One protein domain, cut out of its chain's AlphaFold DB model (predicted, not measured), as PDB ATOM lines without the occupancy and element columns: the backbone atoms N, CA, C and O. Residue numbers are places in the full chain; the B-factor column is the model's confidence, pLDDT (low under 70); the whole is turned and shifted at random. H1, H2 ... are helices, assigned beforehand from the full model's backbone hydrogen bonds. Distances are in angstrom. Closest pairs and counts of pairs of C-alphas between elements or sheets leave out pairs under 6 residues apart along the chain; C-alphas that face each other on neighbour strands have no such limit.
ATOM      1  N   ALA A   7     -38.569  23.457 118.876       83.50
ATOM      2  CA  ALA A   7     -39.076  22.286 118.167       83.50
ATOM      3  C   ALA A   7     -38.522  20.970 118.736       83.50
ATOM      4  O   ALA A   7     -39.261  19.995 118.870       83.50
ATOM      5  N   GLU A   8     -37.244  20.940 119.128       88.69
ATOM      6  CA  GLU A   8     -36.641  19.753 119.742       88.69
ATOM      7  C   GLU A   8     -37.253  19.473 121.122       88.69
ATOM      8  O   GLU A   8     -37.549  18.323 121.460       88.69
ATOM      9  N   LEU A   9     -37.485  20.528 121.912       90.94
ATOM     10  CA  LEU A   9     -38.123  20.399 123.220       90.94
ATOM     11  C   LEU A   9     -39.570  19.904 123.094       90.94
ATOM     12  O   LEU A   9     -39.961  18.997 123.826       90.94
ATOM     13  N   VAL A  10     -40.336  20.447 122.142       93.50
ATOM     14  CA  VAL A  10     -41.697  19.985 121.829       93.50
ATOM     15  C   VAL A  10     -41.698  18.505 121.477       93.50
ATOM     16  O   VAL A  10     -42.422  17.743 122.108       93.50
ATOM     17  N   ALA A  11     -40.866  18.083 120.521       91.50
ATOM     18  CA  ALA A  11     -40.827  16.693 120.072       91.50
ATOM     19  C   ALA A  11     -40.526  15.727 121.227       91.50
ATOM     20  O   ALA A  11     -41.166  14.687 121.356       91.50
ATOM     21  N   ARG A  12     -39.590  16.100 122.107       91.81
ATOM     22  CA  ARG A  12     -39.202  15.286 123.263       91.81
ATOM     23  C   ARG A  12     -40.313  15.159 124.302       91.81
ATOM     24  O   ARG A  12     -40.567  14.058 124.787       91.81
ATOM     25  N   LEU A  13     -40.944  16.274 124.674       93.50
ATOM     26  CA  LEU A  13     -42.042  16.258 125.643       93.50
ATOM     27  C   LEU A  13     -43.266  15.546 125.063       93.50
ATOM     28  O   LEU A  13     -43.916  14.768 125.758       93.50
ATOM     29  N   TYR A  14     -43.542  15.761 123.778       93.44
ATOM     30  CA  TYR A  14     -44.635  15.099 123.092       93.44
ATOM     31  C   TYR A  14     -44.444  13.584 123.049       93.44
ATOM     32  O   TYR A  14     -45.343  12.873 123.475       93.44
ATOM     33  N   ASP A  15     -43.275  13.075 122.653       93.12
ATOM     34  CA  ASP A  15     -43.000  11.630 122.644       93.12
ATOM     35  C   ASP A  15     -43.206  10.994 124.033       93.12
ATOM     36  O   ASP A  15     -43.843   9.945 124.171       93.12
ATOM     37  N   ARG A  16     -42.771  11.690 125.095       93.50
ATOM     38  CA  ARG A  16     -42.965  11.245 126.482       93.50
ATOM     39  C   ARG A  16     -44.444  11.160 126.862       93.50
ATOM     40  O   ARG A  16     -44.861  10.172 127.468       93.50
ATOM     41  N   TYR A  17     -45.229  12.189 126.554       92.56
ATOM     42  CA  TYR A  17     -46.610  12.294 127.029       92.56
ATOM     43  C   TYR A  17     -47.644  11.702 126.073       92.56
ATOM     44  O   TYR A  17     -48.717  11.317 126.533       92.56
ATOM     45  N   ALA A  18     -47.334  11.547 124.785       89.94
ATOM     46  CA  ALA A  18     -48.264  11.087 123.756       89.94
ATOM     47  C   ALA A  18     -48.921   9.760 124.136       89.94
ATOM     48  O   ALA A  18     -50.125   9.601 123.971       89.94
ATOM     49  N   SER A  19     -48.159   8.826 124.716       87.94
ATOM     50  CA  SER A  19     -48.678   7.529 125.171       87.94
ATOM     51  C   SER A  19     -49.751   7.631 126.264       87.94
ATOM     52  O   SER A  19     -50.621   6.764 126.337       87.94
ATOM     53  N   ALA A  20     -49.718   8.691 127.075       86.75
ATOM     54  CA  ALA A  20     -50.680   8.962 128.139       86.75
ATOM     55  C   ALA A  20     -51.882   9.804 127.673       86.75
ATOM     56  O   ALA A  20     -52.866   9.910 128.404       86.75
ATOM     57  N   LEU A  21     -51.817  10.392 126.472       87.75
ATOM     58  CA  LEU A  21     -52.912  11.154 125.877       87.75
ATOM     59  C   LEU A  21     -53.925  10.220 125.205       87.75
ATOM     60  O   LEU A  21     -53.558   9.254 124.521       87.75
ATOM     61  N   SER A  22     -55.209  10.552 125.352       92.25
ATOM     62  CA  SER A  22     -56.275   9.947 124.546       92.25
ATOM     63  C   SER A  22     -56.083  10.255 123.056       92.25
ATOM     64  O   SER A  22     -55.365  11.184 122.691       92.25
ATOM     65  N   GLU A  23     -56.739   9.493 122.180       91.25
ATOM     66  CA  GLU A  23     -56.633   9.677 120.726       91.25
ATOM     67  C   GLU A  23     -57.029  11.095 120.279       91.25
ATOM     68  O   GLU A  23     -56.304  11.712 119.505       91.25
ATOM     69  N   SER A  24     -58.111  11.649 120.842       91.50
ATOM     70  CA  SER A  24     -58.537  13.029 120.563       91.50
ATOM     71  C   SER A  24     -57.482  14.047 120.991       91.50
ATOM     72  O   SER A  24     -57.095  14.895 120.200       91.50
ATOM     73  N   GLN A  25     -56.964  13.932 122.217       89.62
ATOM     74  CA  GLN A  25     -55.941  14.853 122.726       89.62
ATOM     75  C   GLN A  25     -54.644  14.775 121.921       89.62
ATOM     76  O   GLN A  25     -53.937  15.767 121.781       89.62
ATOM     77  N   ARG A  26     -54.321  13.587 121.411       91.25
ATOM     78  CA  ARG A  26     -53.151  13.365 120.571       91.25
ATOM     79  C   ARG A  26     -53.313  14.047 119.215       91.25
ATOM     80  O   ARG A  26     -52.415  14.769 118.814       91.25
ATOM     81  N   ALA A  27     -54.478  13.904 118.582       91.50
ATOM     82  CA  ALA A  27     -54.795  14.595 117.333       91.50
ATOM     83  C   ALA A  27     -54.787  16.126 117.491       91.50
ATOM     84  O   ALA A  27     -54.233  16.827 116.643       91.50
ATOM     85  N   ASP A  28     -55.341  16.640 118.592       90.56
ATOM     86  CA  ASP A  28     -55.315  18.073 118.904       90.56
ATOM     87  C   ASP A  28     -53.872  18.568 119.095       90.56
ATOM     88  O   ASP A  28     -53.482  19.598 118.548       90.56
ATOM     89  N   MET A  29     -53.047  17.804 119.819       90.50
ATOM     90  CA  MET A  29     -51.641  18.140 120.042       90.50
ATOM     91  C   MET A  29     -50.816  18.057 118.751       90.50
ATOM     92  O   MET A  29     -50.021  18.954 118.491       90.50
ATOM     93  N   ASP A  30     -51.022  17.040 117.910       91.06
ATOM     94  CA  ASP A  30     -50.376  16.927 116.595       91.06
ATOM     95  C   ASP A  30     -50.695  18.145 115.716       91.06
ATOM     96  O   ASP A  30     -49.799  18.694 115.067       91.06
ATOM     97  N   CYS A  31     -51.952  18.602 115.733       90.56
ATOM     98  CA  CYS A  31     -52.384  19.816 115.045       90.56
ATOM     99  C   CYS A  31     -51.639  21.049 115.575       90.56
ATOM    100  O   CYS A  31     -51.010  21.776 114.804       90.56
ATOM    101  N   LEU A  32     -51.612  21.236 116.900       88.94
ATOM    102  CA  LEU A  32     -50.899  22.348 117.531       88.94
ATOM    103  C   LEU A  32     -49.397  22.316 117.238       88.94
ATOM    104  O   LEU A  32     -48.811  23.361 116.991       88.94
ATOM    105  N   ILE A  33     -48.754  21.150 117.219       89.62
ATOM    106  CA  ILE A  33     -47.326  21.040 116.887       89.62
ATOM    107  C   ILE A  33     -47.063  21.500 115.446       89.62
ATOM    108  O   ILE A  33     -46.040  22.137 115.188       89.62
ATOM    109  N   HIS A  34     -47.973  21.197 114.517       87.69
ATOM    110  CA  HIS A  34     -47.841  21.583 113.113       87.69
ATOM    111  C   HIS A  34     -48.144  23.062 112.857       87.69
ATOM    112  O   HIS A  34     -47.455  23.698 112.059       87.69
ATOM    113  N   GLU A  35     -49.174  23.604 113.506       87.44
ATOM    114  CA  GLU A  35     -49.674  24.956 113.243       87.44
ATOM    115  C   GLU A  35     -49.062  26.004 114.182       87.44
ATOM    116  O   GLU A  35     -48.656  27.080 113.742       87.44
ATOM    117  N   GLU A  36     -48.937  25.680 115.471       87.56
ATOM    118  CA  GLU A  36     -48.522  26.590 116.541       87.56
ATOM    119  C   GLU A  36     -47.627  25.887 117.583       87.56
ATOM    120  O   GLU A  36     -47.961  25.779 118.764       87.56
ATOM    121  N   ALA A  37     -46.439  25.431 117.167       85.88
ATOM    122  CA  ALA A  37     -45.537  24.631 118.008       85.88
ATOM    123  C   ALA A  37     -45.213  25.250 119.385       85.88
ATOM    124  O   ALA A  37     -44.968  24.532 120.351       85.88
ATOM    125  N   LEU A  38     -45.218  26.583 119.504       85.94
ATOM    126  CA  LEU A  38     -45.009  27.264 120.786       85.94
ATOM    127  C   LEU A  38     -46.207  27.134 121.732       85.94
ATOM    128  O   LEU A  38     -45.995  27.080 122.939       85.94
ATOM    129  N   VAL A  39     -47.433  27.063 121.212       88.44
ATOM    130  CA  VAL A  39     -48.634  26.784 122.014       88.44
ATOM    131  C   VAL A  39     -48.602  25.338 122.494       88.44
ATOM    132  O   VAL A  39     -48.727  25.102 123.693       88.44
ATOM    133  N   ALA A  40     -48.291  24.393 121.599       90.88
ATOM    134  CA  ALA A  40     -48.080  22.994 121.977       90.88
ATOM    135  C   ALA A  40     -47.014  22.854 123.079       90.88
ATOM    136  O   ALA A  40     -47.186  22.111 124.043       90.88
ATOM    137  N   LEU A  41     -45.916  23.611 122.970       92.56
ATOM    138  CA  LEU A  41     -44.856  23.606 123.973       92.56
ATOM    139  C   LEU A  41     -45.340  24.079 125.349       92.56
ATOM    140  O   LEU A  41     -44.952  23.495 126.357       92.56
ATOM    141  N   ILE A  42     -46.161  25.131 125.401       92.56
ATOM    142  CA  ILE A  42     -46.726  25.639 126.658       92.56
ATOM    143  C   ILE A  42     -47.562  24.547 127.329       92.56
ATOM    144  O   ILE A  42     -47.354  24.267 128.509       92.56
ATOM    145  N   ASP A  43     -48.446  23.893 126.575       92.44
ATOM    146  CA  ASP A  43     -49.327  22.848 127.101       92.44
ATOM    147  C   ASP A  43     -48.535  21.638 127.611       92.44
ATOM    148  O   ASP A  43     -48.802  21.121 128.698       92.44
ATOM    149  N   LEU A  44     -47.501  21.222 126.875       94.00
ATOM    150  CA  LEU A  44     -46.621  20.124 127.276       94.00
ATOM    151  C   LEU A  44     -45.784  20.467 128.519       94.00
ATOM    152  O   LEU A  44     -45.579  19.607 129.376       94.00
ATOM    153  N   LEU A  45     -45.317  21.714 128.650       94.31
ATOM    154  CA  LEU A  45     -44.609  22.174 129.847       94.31
ATOM    155  C   LEU A  45     -45.538  22.223 131.063       94.31
ATOM    156  O   LEU A  45     -45.131  21.795 132.142       94.31
ATOM    157  N   TYR A  46     -46.783  22.681 130.906       94.00
ATOM    158  CA  TYR A  46     -47.770  22.631 131.987       94.00
ATOM    159  C   TYR A  46     -48.108  21.202 132.394       94.00
ATOM    160  O   TYR A  46     -48.121  20.902 133.585       94.00
ATOM    161  N   LEU A  47     -48.278  20.299 131.428       92.38
ATOM    162  CA  LEU A  47     -48.497  18.886 131.717       92.38
ATOM    163  C   LEU A  47     -47.337  18.290 132.527       92.38
ATOM    164  O   LEU A  47     -47.570  17.576 133.500       92.38
ATOM    165  N   GLY A  48     -46.094  18.602 132.163       92.81
ATOM    166  CA  GLY A  48     -44.928  18.147 132.916       92.81
ATOM    167  C   GLY A  48     -44.813  18.766 134.311       92.81
ATOM    168  O   GLY A  48     -44.413  18.079 135.253       92.81
ATOM    169  N   LEU A  49     -45.185  20.041 134.468       93.19
ATOM    170  CA  LEU A  49     -45.261  20.714 135.769       93.19
ATOM    171  C   LEU A  49     -46.292  20.043 136.683       93.19
ATOM    172  O   LEU A  49     -45.975  19.732 137.828       93.19
ATOM    173  N   ASP A  50     -47.492  19.776 136.168       91.38
ATOM    174  CA  ASP A  50     -48.580  19.143 136.920       91.38
ATOM    175  C   ASP A  50     -48.235  17.704 137.331       91.38
ATOM    176  O   ASP A  50     -48.636  17.234 138.397       91.38
ATOM    177  N   ARG A  51     -47.460  16.996 136.500       91.19
ATOM    178  CA  ARG A  51     -46.959  15.644 136.789       91.19
ATOM    179  C   ARG A  51     -45.726  15.629 137.689       91.19
ATOM    180  O   ARG A  51     -45.417  14.589 138.269       91.19
ATOM    181  N   GLY A  52     -45.024  16.752 137.781       91.50
ATOM    182  CA  GLY A  52     -43.755  16.879 138.480       91.50
ATOM    183  C   GLY A  52     -42.643  15.997 137.910       91.50
ATOM    184  O   GLY A  52     -41.845  15.450 138.670       91.50
ATOM    185  N   ASP A  53     -42.617  15.818 136.584       92.81
ATOM    186  CA  ASP A  53     -41.664  14.942 135.885       92.81
ATOM    187  C   ASP A  53     -40.775  15.671 134.859       92.81
ATOM    188  O   ASP A  53     -40.022  15.031 134.116       92.81
ATOM    189  N   LEU A  54     -40.805  17.008 134.848       92.69
ATOM    190  CA  LEU A  54     -39.888  17.811 134.039       92.69
ATOM    191  C   LEU A  54     -38.445  17.660 134.521       92.69
ATOM    192  O   LEU A  54     -38.148  17.759 135.716       92.69
ATOM    193  N   GLN A  55     -37.539  17.497 133.565       91.38
ATOM    194  CA  GLN A  55     -36.104  17.381 133.800       91.38
ATOM    195  C   GLN A  55     -35.418  18.752 133.776       91.38
ATOM    196  O   GLN A  55     -35.854  19.670 133.080       91.38
ATOM    197  N   SER A  56     -34.278  18.893 134.460       89.25
ATOM    198  CA  SER A  56     -33.515  20.155 134.519       89.25
ATOM    199  C   SER A  56     -33.257  20.813 133.156       89.25
ATOM    200  O   SER A  56     -33.409  22.036 133.068       89.25
ATOM    201  N   PRO A  57     -32.888  20.070 132.088       90.06
ATOM    202  CA  PRO A  57     -32.689  20.669 130.769       90.06
ATOM    203  C   PRO A  57     -33.985  21.229 130.169       90.06
ATOM    204  O   PRO A  57     -33.950  22.268 129.521       90.06
ATOM    205  N   GLU A  58     -35.122  20.578 130.416       92.69
ATOM    206  CA  GLU A  58     -36.446  20.970 129.908       92.69
ATOM    207  C   GLU A  58     -36.943  22.230 130.618       92.69
ATOM    208  O   GLU A  58     -37.381  23.182 129.975       92.69
ATOM    209  N   VAL A  59     -36.769  22.279 131.942       92.06
ATOM    210  CA  VAL A  59     -37.075  23.457 132.764       92.06
ATOM    211  C   VAL A  59     -36.211  24.648 132.352       92.06
ATOM    212  O   VAL A  59     -36.715  25.758 132.197       92.06
ATOM    213  N   SER A  60     -34.912  24.422 132.132       91.75
ATOM    214  CA  SER A  60     -33.978  25.481 131.726       91.75
ATOM    215  C   SER A  60     -34.317  26.021 130.336       91.75
ATOM    216  O   SER A  60     -34.393  27.233 130.151       91.75
ATOM    217  N   ALA A  61     -34.601  25.132 129.384       91.50
ATOM    218  CA  ALA A  61     -35.019  25.488 128.034       91.50
ATOM    219  C   ALA A  61     -36.348  26.267 128.023       91.50
ATOM    220  O   ALA A  61     -36.446  27.315 127.383       91.50
ATOM    221  N   GLY A  62     -37.349  25.814 128.786       91.44
ATOM    222  CA  GLY A  62     -38.616  26.528 128.955       91.44
ATOM    223  C   GLY A  62     -38.427  27.921 129.565       91.44
ATOM    224  O   GLY A  62     -39.001  28.892 129.076       91.44
ATOM    225  N   LEU A  63     -37.562  28.053 130.579       91.94
ATOM    226  CA  LEU A  63     -37.224  29.343 131.190       91.94
ATOM    227  C   LEU A  63     -36.532  30.293 130.212       91.94
ATOM    228  O   LEU A  63     -36.836  31.485 130.209       91.94
ATOM    229  N   GLU A  64     -35.603  29.800 129.395       91.56
ATOM    230  CA  GLU A  64     -34.928  30.612 128.380       91.56
ATOM    231  C   GLU A  64     -35.914  31.133 127.330       91.56
ATOM    232  O   GLU A  64     -35.923  32.330 127.037       91.56
ATOM    233  N   LEU A  65     -36.793  30.266 126.820       90.19
ATOM    234  CA  LEU A  65     -37.825  30.642 125.850       90.19
ATOM    235  C   LEU A  65     -38.825  31.648 126.438       90.19
ATOM    236  O   LEU A  65     -39.170  32.635 125.780       90.19
ATOM    237  N   ALA A  66     -39.236  31.450 127.692       89.88
ATOM    238  CA  ALA A  66     -40.135  32.359 128.393       89.88
ATOM    239  C   ALA A  66     -39.489  33.731 128.636       89.88
ATOM    240  O   ALA A  66     -40.084  34.758 128.318       89.88
ATOM    241  N   ARG A  67     -38.231  33.774 129.094       87.38
ATOM    242  CA  ARG A  67     -37.471  35.030 129.268       87.38
ATOM    243  C   ARG A  67     -37.219  35.759 127.952       87.38
ATOM    244  O   ARG A  67     -37.131  36.983 127.943       87.38
ATOM    245  N   ALA A  68     -37.120  35.025 126.848       87.44
ATOM    246  CA  ALA A  68     -37.037  35.588 125.506       87.44
ATOM    247  C   ALA A  68     -38.394  36.089 124.967       87.44
ATOM    248  O   ALA A  68     -38.461  36.531 123.817       87.44
ATOM    249  N   GLY A  69     -39.475  36.010 125.755       84.25
ATOM    250  CA  GLY A  69     -40.815  36.469 125.384       84.25
ATOM    251  C   GLY A  69     -41.477  35.630 124.290       84.25
ATOM    252  O   GLY A  69     -42.400  36.104 123.626       84.25
ATOM    253  N   LYS A  70     -41.007  34.395 124.059       85.38
ATOM    254  CA  LYS A  70     -41.496  33.543 122.961       85.38
ATOM    255  C   LYS A  70     -42.927  33.057 123.175       85.38
ATOM    256  O   LYS A  70     -43.611  32.790 122.197       85.38
ATOM    257  N   PHE A  71     -43.398  33.012 124.418       81.81
ATOM    258  CA  PHE A  71     -44.740  32.540 124.777       81.81
ATOM    259  C   PHE A  71     -45.773  33.670 124.906       81.81
ATOM    260  O   PHE A  71     -46.858  33.470 125.456       81.81
ATOM    261  N   LEU A  72     -45.452  34.875 124.412       83.31
ATOM    262  CA  LEU A  72     -46.329  36.049 124.438       83.31
ATOM    263  C   LEU A  72     -46.923  36.273 125.842       83.31
ATOM    264  O   LEU A  72     -46.171  36.426 126.804       83.31
ATOM    265  N   LYS A  73     -48.258  36.262 125.967       82.31
ATOM    266  CA  LYS A  73     -49.000  36.537 127.209       82.31
ATOM    267  C   LYS A  73     -48.743  35.522 128.326       82.31
ATOM    268  O   LYS A  73     -48.922  35.873 129.485       82.31
ATOM    269  N   SER A  74     -48.323  34.305 127.990       82.69
ATOM    270  CA  SER A  74     -48.071  33.241 128.970       82.69
ATOM    271  C   SER A  74     -46.623  33.222 129.466       82.69
ATOM    272  O   SER A  74     -46.298  32.432 130.346       82.69
ATOM    273  N   SER A  75     -45.747  34.078 128.922       82.94
ATOM    274  CA  SER A  75     -44.308  34.052 129.222       82.94
ATOM    275  C   SER A  75     -44.006  34.264 130.706       82.94
ATOM    276  O   SER A  75     -43.228  33.505 131.275       82.94
ATOM    277  N   ASP A  76     -44.629  35.257 131.344       88.06
ATOM    278  CA  ASP A  76     -44.322  35.607 132.738       88.06
ATOM    279  C   ASP A  76     -44.826  34.548 133.729       88.06
ATOM    280  O   ASP A  76     -44.095  34.147 134.636       88.06
ATOM    281  N   ASP A  77     -46.052  34.059 133.529       90.94
ATOM    282  CA  ASP A  77     -46.662  33.020 134.369       90.94
ATOM    283  C   ASP A  77     -45.909  31.688 134.243       90.94
ATOM    284  O   ASP A  77     -45.498  31.098 135.245       90.94
ATOM    285  N   LEU A  78     -45.610  31.265 133.009       91.31
ATOM    286  CA  LEU A  78     -44.853  30.040 132.763       91.31
ATOM    287  C   LEU A  78     -43.428  30.141 133.323       91.31
ATOM    288  O   LEU A  78     -42.942  29.196 133.946       91.31
ATOM    289  N   ALA A  79     -42.763  31.291 133.168       92.44
ATOM    290  CA  ALA A  79     -41.448  31.513 133.762       92.44
ATOM    291  C   ALA A  79     -41.489  31.422 135.295       92.44
ATOM    292  O   ALA A  79     -40.586  30.833 135.892       92.44
ATOM    293  N   ALA A  80     -42.521  31.979 135.935       93.38
ATOM    294  CA  ALA A  80     -42.689  31.906 137.382       93.38
ATOM    295  C   ALA A  80     -42.868  30.456 137.854       93.38
ATOM    296  O   ALA A  80     -42.149  30.019 138.757       93.38
ATOM    297  N   ARG A  81     -43.744  29.688 137.195       93.81
ATOM    298  CA  ARG A  81     -44.004  28.277 137.524       93.81
ATOM    299  C   ARG A  81     -42.785  27.386 137.314       93.81
ATOM    300  O   ARG A  81     -42.437  26.604 138.195       93.81
ATOM    301  N   LEU A  82     -42.091  27.535 136.185       93.38
ATOM    302  CA  LEU A  82     -40.861  26.789 135.907       93.38
ATOM    303  C   LEU A  82     -39.749  27.128 136.910       93.38
ATOM    304  O   LEU A  82     -39.012  26.242 137.336       93.38
ATOM    305  N   ALA A  83     -39.628  28.396 137.317       92.81
ATOM    306  CA  ALA A  83     -38.636  28.815 138.306       92.81
ATOM    307  C   ALA A  83     -38.950  28.278 139.709       92.81
ATOM    308  O   ALA A  83     -38.033  27.922 140.448       92.81
ATOM    309  N   GLU A  84     -40.225  28.226 140.092       92.75
ATOM    310  CA  GLU A  84     -40.658  27.587 141.333       92.75
ATOM    311  C   GLU A  84     -40.347  26.089 141.312       92.75
ATOM    312  O   GLU A  84     -39.654  25.601 142.204       92.75
ATOM    313  N   TYR A  85     -40.744  25.396 140.245       92.50
ATOM    314  CA  TYR A  85     -40.472  23.975 140.052       92.50
ATOM    315  C   TYR A  85     -38.971  23.648 140.095       92.50
ATOM    316  O   TYR A  85     -38.552  22.689 140.745       92.50
ATOM    317  N   GLN A  86     -38.127  24.477 139.470       90.31
ATOM    318  CA  GLN A  86     -36.673  24.308 139.522       90.31
ATOM    319  C   GLN A  86     -36.136  24.340 140.961       90.31
ATOM    320  O   GLN A  86     -35.239  23.570 141.305       90.31
ATOM    321  N   ARG A  87     -36.672  25.222 141.812       88.06
ATOM    322  CA  ARG A  87     -36.240  25.341 143.212       88.06
ATOM    323  C   ARG A  87     -36.691  24.162 144.065       88.06
ATOM    324  O   ARG A  87     -35.969  23.800 144.988       88.06
ATOM    325  N   THR A  88     -37.867  23.603 143.795       87.44
ATOM    326  CA  THR A  88     -38.479  22.569 144.642       87.44
ATOM    327  C   THR A  88     -38.115  21.145 144.227       87.44
ATOM    328  O   THR A  88     -37.962  20.299 145.105       87.44
ATOM    329  N   HIS A  89     -37.945  20.874 142.930       79.12
ATOM    330  CA  HIS A  89     -37.779  19.509 142.404       79.12
ATOM    331  C   HIS A  89     -36.415  19.220 141.778       79.12
ATOM    332  O   HIS A  89     -35.996  18.067 141.747       79.12
ATOM    333  N   VAL A  90     -35.719  20.240 141.275       65.38
ATOM    334  CA  VAL A  90     -34.459  20.059 140.533       65.38
ATOM    335  C   VAL A  90     -33.219  20.320 141.403       65.38
ATOM    336  O   VAL A  90     -32.111  19.946 141.030       65.38
ATOM    337  N   ALA A  91     -33.378  20.937 142.575       55.53
ATOM    338  CA  ALA A  91     -32.278  21.336 143.457       55.53
ATOM    339  C   ALA A  91     -31.724  20.217 144.376       55.53
ATOM    340  O   ALA A  91     -31.150  20.534 145.421       55.53
TER     341      ALA A  91
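Overview. This is residues 7 to 91 of the 92 residues of an uncharacterized protein of Mycobacterium talmoniae (UniProt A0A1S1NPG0). Helix H3 runs through the middle, with H1 and H2 on one side and the hairpin of H4 and H5 on the other. The 85 printed residues hold five named helices, H1 to H5 in chain order, and no named strand: all helix. The whole is compact, radius of gyration of the C-alphas 12.2 A, spanning 34 by 24 by 19 A.

Arrangement. H1, residues 7 to 18, touches H3, residues 37 to 51, at a steep tilt of 47 degrees, closest C-alphas Val 10 and Leu 41, 5.3 A. H2, residues 23 to 35, forms a hairpin with H3, closest C-alphas Leu 32 and Ala 40, 5.3 A, touching with residues 29 to 33 alone. H4, residues 56 to 67, forms a hairpin with H5, residues 72 to 89, closest C-alphas Ala 66 and Ser 75, 4.6 A. Every O i to N i+4 pair is within hydrogen-bond range in H1 to H4, and 12 of 14 in H5.

Along the chain. H1 begins at C-alpha 7 (-39.076, 22.286, 118.167); H5, 25.9 A long, ends at C-alpha 89 (-37.779, 19.509, 142.404).

Size, cuts and confidence. The printed part has no cut, its four links are tight, and residues 90 to 91 have pLDDT under 70.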